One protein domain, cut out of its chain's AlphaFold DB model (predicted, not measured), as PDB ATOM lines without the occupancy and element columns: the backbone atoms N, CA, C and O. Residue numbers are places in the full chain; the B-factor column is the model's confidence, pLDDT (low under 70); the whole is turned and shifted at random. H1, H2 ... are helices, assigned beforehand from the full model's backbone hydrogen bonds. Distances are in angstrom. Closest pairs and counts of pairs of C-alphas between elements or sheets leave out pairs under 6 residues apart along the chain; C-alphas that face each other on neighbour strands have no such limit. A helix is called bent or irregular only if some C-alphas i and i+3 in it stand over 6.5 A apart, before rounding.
ATOM      1  N   LEU A  17     338.843 582.941 415.332       83.06
ATOM      2  CA  LEU A  17     339.742 581.854 414.966       83.06
ATOM      3  C   LEU A  17     340.424 582.139 413.620       83.06
ATOM      4  O   LEU A  17     341.645 582.080 413.540       83.06
ATOM      5  N   ALA A  18     339.662 582.539 412.597       83.25
ATOM      6  CA  ALA A  18     340.209 582.925 411.297       83.25
ATOM      7  C   ALA A  18     341.177 584.115 411.406       83.25
ATOM      8  O   ALA A  18     342.253 584.082 410.817       83.25
ATOM      9  N   ALA A  19     340.846 585.133 412.208       80.75
ATOM     10  CA  ALA A  19     341.740 586.260 412.470       80.75
ATOM     11  C   ALA A  19     343.016 585.834 413.219       80.75
ATOM     12  O   ALA A  19     344.096 586.323 412.901       80.75
ATOM     13  N   GLY A  20     342.915 584.899 414.169       82.38
ATOM     14  CA  GLY A  20     344.064 584.326 414.874       82.38
ATOM     15  C   GLY A  20     344.982 583.516 413.955       82.38
ATOM     16  O   GLY A  20     346.198 583.692 414.006       82.38
ATOM     17  N   ILE A  21     344.414 582.691 413.067       88.81
ATOM     18  CA  ILE A  21     345.163 581.911 412.065       88.81
ATOM     19  C   ILE A  21     345.809 582.842 411.024       88.81
ATOM     20  O   ILE A  21     346.963 582.655 410.642       88.81
ATOM     21  N   ALA A  22     345.106 583.892 410.593       78.44
ATOM     22  CA  ALA A  22     345.647 584.881 409.661       78.44
ATOM     23  C   ALA A  22     346.803 585.689 410.276       78.44
ATOM     24  O   ALA A  22     347.821 585.907 409.625       78.44
ATOM     25  N   VAL A  23     346.683 586.097 411.545       84.00
ATOM     26  CA  VAL A  23     347.763 586.783 412.272       84.00
ATOM     27  C   VAL A  23     348.977 585.874 412.447       84.00
ATOM     28  O   VAL A  23     350.089 586.291 412.135       84.00
ATOM     29  N   THR A  24     348.776 584.619 412.851       78.12
ATOM     30  CA  THR A  24     349.886 583.673 413.066       78.12
ATOM     31  C   THR A  24     350.594 583.288 411.770       78.12
ATOM     32  O   THR A  24     351.820 583.201 411.748       78.12
ATOM     33  N   THR A  25     349.865 583.118 410.665       78.19
ATOM     34  CA  THR A  25     350.479 582.881 409.346       78.19
ATOM     35  C   THR A  25     351.235 584.109 408.839       78.19
ATOM     36  O   THR A  25     352.360 583.967 408.362       78.19
ATOM     37  N   ALA A  26     350.691 585.319 409.002       76.94
ATOM     38  CA  ALA A  26     351.375 586.557 408.630       76.94
ATOM     39  C   ALA A  26     352.652 586.801 409.457       76.94
ATOM     40  O   ALA A  26     353.677 587.207 408.901       76.94
ATOM     41  N   GLU A  27     352.623 586.523 410.763       77.38
ATOM     42  CA  GLU A  27     353.809 586.593 411.623       77.38
ATOM     43  C   GLU A  27     354.854 585.559 411.209       77.38
ATOM     44  O   GLU A  27     356.024 585.913 411.048       77.38
ATOM     45  N   ARG A  28     354.435 584.325 410.901       74.38
ATOM     46  CA  ARG A  28     355.357 583.278 410.455       74.38
ATOM     47  C   ARG A  28     356.018 583.608 409.120       74.38
ATOM     48  O   ARG A  28     357.223 583.427 408.985       74.38
ATOM     49  N   VAL A  29     355.270 584.173 408.172       81.44
ATOM     50  CA  VAL A  29     355.804 584.626 406.876       81.44
ATOM     51  C   VAL A  29     356.805 585.769 407.046       81.44
ATOM     52  O   VAL A  29     357.813 585.822 406.345       81.44
ATOM     53  N   ARG A  30     356.572 586.672 408.004       79.38
ATOM     54  CA  ARG A  30     357.474 587.800 408.272       79.38
ATOM     55  C   ARG A  30     358.746 587.392 409.023       79.38
ATOM     56  O   ARG A  30     359.747 588.105 408.951       79.38
ATOM     57  N   GLU A  31     358.722 586.257 409.719       71.88
ATOM     58  CA  GLU A  31     359.866 585.680 410.433       71.88
ATOM     59  C   GLU A  31     360.779 584.814 409.561       71.88
ATOM     60  O   GLU A  31     361.986 584.772 409.812       71.88
ATOM     61  N   LEU A  32     360.239 584.191 408.508       70.81
ATOM     62  CA  LEU A  32     361.001 583.403 407.532       70.81
ATOM     63  C   LEU A  32     362.271 584.104 407.011       70.81
ATOM     64  O   LEU A  32     363.335 583.486 407.049       70.81
ATOM     65  N   PRO A  33     362.246 585.386 406.591       69.69
ATOM     66  CA  PRO A  33     363.448 586.038 406.077       69.69
ATOM     67  C   PRO A  33     364.555 586.247 407.119       69.69
ATOM     68  O   PRO A  33     365.714 586.355 406.736       69.69
ATOM     69  N   LYS A  34     364.243 586.272 408.423       66.94
ATOM     70  CA  LYS A  34     365.271 586.338 409.481       66.94
ATOM     71  C   LYS A  34     365.916 584.977 409.759       66.94
ATOM     72  O   LYS A  34     367.053 584.930 410.210       66.94
ATOM     73  N   GLN A  35     365.216 583.880 409.470       61.44
ATOM     74  CA  GLN A  35     365.746 582.516 409.604       61.44
ATOM     75  C   GLN A  35     366.633 582.120 408.408       61.44
ATOM     76  O   GLN A  35     367.490 581.254 408.540       61.44
ATOM     77  N   LEU A  36     366.505 582.811 407.265       60.81
ATOM     78  CA  LEU A  36     367.369 582.623 406.087       60.81
ATOM     79  C   LEU A  36     368.853 582.931 406.345       60.81
ATOM     80  O   LEU A  36     369.705 582.409 405.636       60.81
ATOM     81  N   THR A  37     369.177 583.742 407.356       65.25
ATOM     82  CA  THR A  37     370.568 584.061 407.720       65.25
ATOM     83  C   THR A  37     371.302 582.933 408.447       65.25
ATOM     84  O   THR A  37     372.528 582.954 408.488       65.25
ATOM     85  N   GLU A  38     370.581 581.954 408.997       64.19
ATOM     86  CA  GLU A  38     371.158 580.824 409.746       64.19
ATOM     87  C   GLU A  38     371.104 579.500 408.964       64.19
ATOM     88  O   GLU A  38     371.575 578.469 409.441       64.19
ATOM     89  N   LEU A  39     370.539 579.513 407.754       67.62
ATOM     90  CA  LEU A  39     370.355 578.311 406.952       67.62
ATOM     91  C   LEU A  39     371.657 577.912 406.229       67.62
ATOM     92  O   LEU A  39     372.262 578.745 405.548       67.62
ATOM     93  N   PRO A  40     372.091 576.638 406.332       64.44
ATOM     94  CA  PRO A  40     373.223 576.135 405.573       64.44
ATOM     95  C   PRO A  40     373.003 576.332 404.067       64.44
ATOM     96  O   PRO A  40     371.895 576.167 403.556       64.44
ATOM     97  N   VAL A  41     374.083 576.652 403.349       69.69
ATOM     98  CA  VAL A  41     374.105 576.997 401.911       69.69
ATOM     99  C   VAL A  41     373.426 575.946 401.011       69.69
ATOM    100  O   VAL A  41     372.968 576.269 399.919       69.69
ATOM    101  N   THR A  42     373.268 574.707 401.476       65.81
ATOM    102  CA  THR A  42     372.547 573.633 400.776       65.81
ATOM    103  C   THR A  42     371.044 573.885 400.618       65.81
ATOM    104  O   THR A  42     370.462 573.467 399.617       65.81
ATOM    105  N   VAL A  43     370.409 574.622 401.533       61.16
ATOM    106  CA  VAL A  43     368.956 574.872 401.472       61.16
ATOM    107  C   VAL A  43     368.598 575.934 400.426       61.16
ATOM    108  O   VAL A  43     367.524 575.881 399.826       61.16
ATOM    109  N   ALA A  44     369.518 576.850 400.112       60.72
ATOM    110  CA  ALA A  44     369.318 577.836 399.048       60.72
ATOM    111  C   ALA A  44     369.120 577.172 397.667       60.72
ATOM    112  O   ALA A  44     368.275 577.606 396.881       60.72
ATOM    113  N   SER A  45     369.838 576.079 397.393       61.84
ATOM    114  CA  SER A  45     369.737 575.340 396.126       61.84
ATOM    115  C   SER A  45     368.422 574.571 395.992       61.84
ATOM    116  O   SER A  45     367.814 574.553 394.920       61.84
ATOM    117  N   GLN A  46     367.920 573.998 397.090       65.31
ATOM    118  CA  GLN A  46     366.625 573.310 397.100       65.31
ATOM    119  C   GLN A  46     365.467 574.265 396.773       65.31
ATOM    120  O   GLN A  46     364.530 573.871 396.078       65.31
ATOM    121  N   VAL A  47     365.546 575.540 397.171       67.44
ATOM    122  CA  VAL A  47     364.540 576.561 396.818       67.44
ATOM    123  C   VAL A  47     364.498 576.820 395.308       67.44
ATOM    124  O   VAL A  47     363.414 576.838 394.723       67.44
ATOM    125  N   MET A  48     365.656 576.951 394.648       69.94
ATOM    126  CA  MET A  48     365.712 577.111 393.187       69.94
ATOM    127  C   MET A  48     365.138 575.893 392.457       69.94
ATOM    128  O   MET A  48     364.358 576.046 391.517       69.94
ATOM    129  N   GLN A  49     365.449 574.684 392.929       65.25
ATOM    130  CA  GLN A  49     364.946 573.458 392.310       65.25
ATOM    131  C   GLN A  49     363.440 573.247 392.551       65.25
ATOM    132  O   GLN A  49     362.741 572.684 391.708       65.25
ATOM    133  N   THR A  50     362.910 573.766 393.661       72.00
ATOM    134  CA  THR A  50     361.468 573.778 393.953       72.00
ATOM    135  C   THR A  50     360.723 574.781 393.062       72.00
ATOM    136  O   THR A  50     359.617 574.498 392.607       72.00
ATOM    137  N   SER A  51     361.345 575.915 392.720       70.19
ATOM    138  CA  SER A  51     360.740 576.953 391.874       70.19
ATOM    139  C   SER A  51     360.350 576.455 390.478       70.19
ATOM    140  O   SER A  51     359.269 576.782 389.988       70.19
ATOM    141  N   MET A  52     361.198 575.656 389.827       77.81
ATOM    142  CA  MET A  52     360.921 575.185 388.462       77.81
ATOM    143  C   MET A  52     359.738 574.209 388.419       77.81
ATOM    144  O   MET A  52     358.919 574.250 387.502       77.81
ATOM    145  N   ARG A  53     359.582 573.389 389.462       72.81
ATOM    146  CA  ARG A  53     358.440 572.476 389.587       72.81
ATOM    147  C   ARG A  53     357.140 573.223 389.854       72.81
ATOM    148  O   ARG A  53     356.109 572.850 389.303       72.81
ATOM    149  N   VAL A  54     357.189 574.308 390.631       79.19
ATOM    150  CA  VAL A  54     356.027 575.185 390.843       79.19
ATOM    151  C   VAL A  54     355.576 575.811 389.525       79.19
ATOM    152  O   VAL A  54     354.384 575.823 389.246       79.19
ATOM    153  N   GLN A  55     356.500 576.257 388.671       74.19
ATOM    154  CA  GLN A  55     356.148 576.799 387.352       74.19
ATOM    155  C   GLN A  55     355.451 575.757 386.461       74.19
ATOM    156  O   GLN A  55     354.463 576.076 385.802       74.19
ATOM    157  N   GLN A  56     355.896 574.500 386.500       75.81
ATOM    158  CA  GLN A  56     355.262 573.409 385.752       75.81
ATOM    159  C   GLN A  56     353.850 573.106 386.278       75.81
ATOM    160  O   GLN A  56     352.905 573.051 385.497       75.81
ATOM    161  N   HIS A  57     353.684 573.028 387.603       75.44
ATOM    162  CA  HIS A  57     352.384 572.765 388.230       75.44
ATOM    163  C   HIS A  57     351.397 573.921 388.052       75.44
ATOM    164  O   HIS A  57     350.207 573.688 387.887       75.44
ATOM    165  N   VAL A  58     351.865 575.173 388.070       82.50
ATOM    166  CA  VAL A  58     351.006 576.341 387.829       82.50
ATOM    167  C   VAL A  58     350.490 576.339 386.395       82.50
ATOM    168  O   VAL A  58     349.319 576.633 386.179       82.50
ATOM    169  N   THR A  59     351.328 575.966 385.427       81.38
ATOM    170  CA  THR A  59     350.898 575.863 384.027       81.38
ATOM    171  C   THR A  59     349.917 574.707 383.831       81.38
ATOM    172  O   THR A  59     348.874 574.901 383.215       81.38
ATOM    173  N   GLU A  60     350.185 573.534 384.414       83.62
ATOM    174  CA  GLU A  60     349.255 572.395 384.380       83.62
ATOM    175  C   GLU A  60     347.908 572.751 385.028       83.62
ATOM    176  O   GLU A  60     346.849 572.453 384.479       83.62
ATOM    177  N   LEU A  61     347.935 573.443 386.171       86.94
ATOM    178  CA  LEU A  61     346.730 573.885 386.866       86.94
ATOM    179  C   LEU A  61     345.976 574.959 386.074       86.94
ATOM    180  O   LEU A  61     344.749 574.971 386.097       86.94
ATOM    181  N   ALA A  62     346.682 575.837 385.361       84.56
ATOM    182  CA  ALA A  62     346.071 576.820 384.473       84.56
ATOM    183  C   ALA A  62     345.392 576.148 383.268       84.56
ATOM    184  O   ALA A  62     344.250 576.481 382.975       84.56
ATOM    185  N   ILE A  63     346.041 575.163 382.633       81.38
ATOM    186  CA  ILE A  63     345.472 574.384 381.516       81.38
ATOM    187  C   ILE A  63     344.250 573.584 381.985       81.38
ATOM    188  O   ILE A  63     343.193 573.642 381.368       81.38
ATOM    189  N   ARG A  64     344.358 572.880 383.119       85.56
ATOM    190  CA  ARG A  64     343.240 572.120 383.702       85.56
ATOM    191  C   ARG A  64     342.106 573.032 384.176       85.56
ATOM    192  O   ARG A  64     340.943 572.644 384.128       85.56
ATOM    193  N   GLY A  65     342.438 574.232 384.646       88.50
ATOM    194  CA  GLY A  65     341.469 575.258 385.014       88.50
ATOM    195  C   GLY A  65     340.701 575.793 383.806       88.50
ATOM    196  O   GLY A  65     339.486 575.946 383.892       88.50
ATOM    197  N   ASP A  66     341.386 576.024 382.686       80.62
ATOM    198  CA  ASP A  66     340.764 576.446 381.428       80.62
ATOM    199  C   ASP A  66     339.830 575.357 380.868       80.62
ATOM    200  O   ASP A  66     338.689 575.642 380.514       80.62
ATOM    201  N   ASP A  67     340.247 574.089 380.926       83.19
ATOM    202  CA  ASP A  67     339.443 572.930 380.505       83.19
ATOM    203  C   ASP A  67     338.201 572.707 381.397       83.19
ATOM    204  O   ASP A  67     337.083 572.476 380.933       83.19
ATOM    205  N   ALA A  68     338.354 572.875 382.715       85.31
ATOM    206  CA  ALA A  68     337.224 572.817 383.639       85.31
ATOM    207  C   ALA A  68     336.219 573.959 383.392       85.31
ATOM    208  O   ALA A  68     335.007 573.748 383.474       85.31
TER     209      ALA A  68
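Overview. This is residues 17 to 68 of the 279 residues of an uncharacterized protein of Prauserella marina (UniProt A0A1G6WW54). Two long helices, H1 and then the longer H2, make an open V, with the five residues 36 to 40 forming the corner and the space between the arms empty. The helices do not pack on each other, and nearly the full length of both stands free. The printed part has 52 residues with two named helices, H1 then H2, and no named strand; the class is all helix. The whole is extended, with a radius of gyration of the C-alphas of 16.1 A, and flat, spanning 42 by 37 by 10 A.

Arrangement. Start at Leu 17 and follow H1, residues 17 to 35; after a tight link of 5 residues you reach H2, residues 41 to 68. H1 and H2 are apart, with no C-alpha of the one within 8 A of the other. Look along residues 17 to 35, 37 to 43 and 45 to 68 and you will find that they stand free, with no C-alpha 8 or more residues away along the chain within 10 A. In the backbones, 13 of 15 O i to N i+4 pairs of H1 and 19 of 24 of H2 are within hydrogen-bond range.

Along the chain. Find C-alpha 17 at (339.742, 581.854, 414.966); from there H1 runs 26.6 A to C-alpha 35 at (365.746, 582.516, 409.604). H1 is irregular, but only just: C-alphas 30 and 33 are 6.6 A apart. Find C-alpha 41 at (374.105, 576.997, 401.911); from there H2 runs 41.4 A to C-alpha 68 at (337.224, 572.817, 383.639).

Size, cuts and confidence. The two C-alphas farthest apart are those of Glu 38 and Asp 67, at 43.9 A, while the first and last printed C-alphas, of Leu 17 and Ala 68, are 32.7 A apart. The printed part has no cut. In the B-factor column the mean pLDDT of the printed part is 75.0, and the model's confidence is low, under 70, at residues 33 to 49.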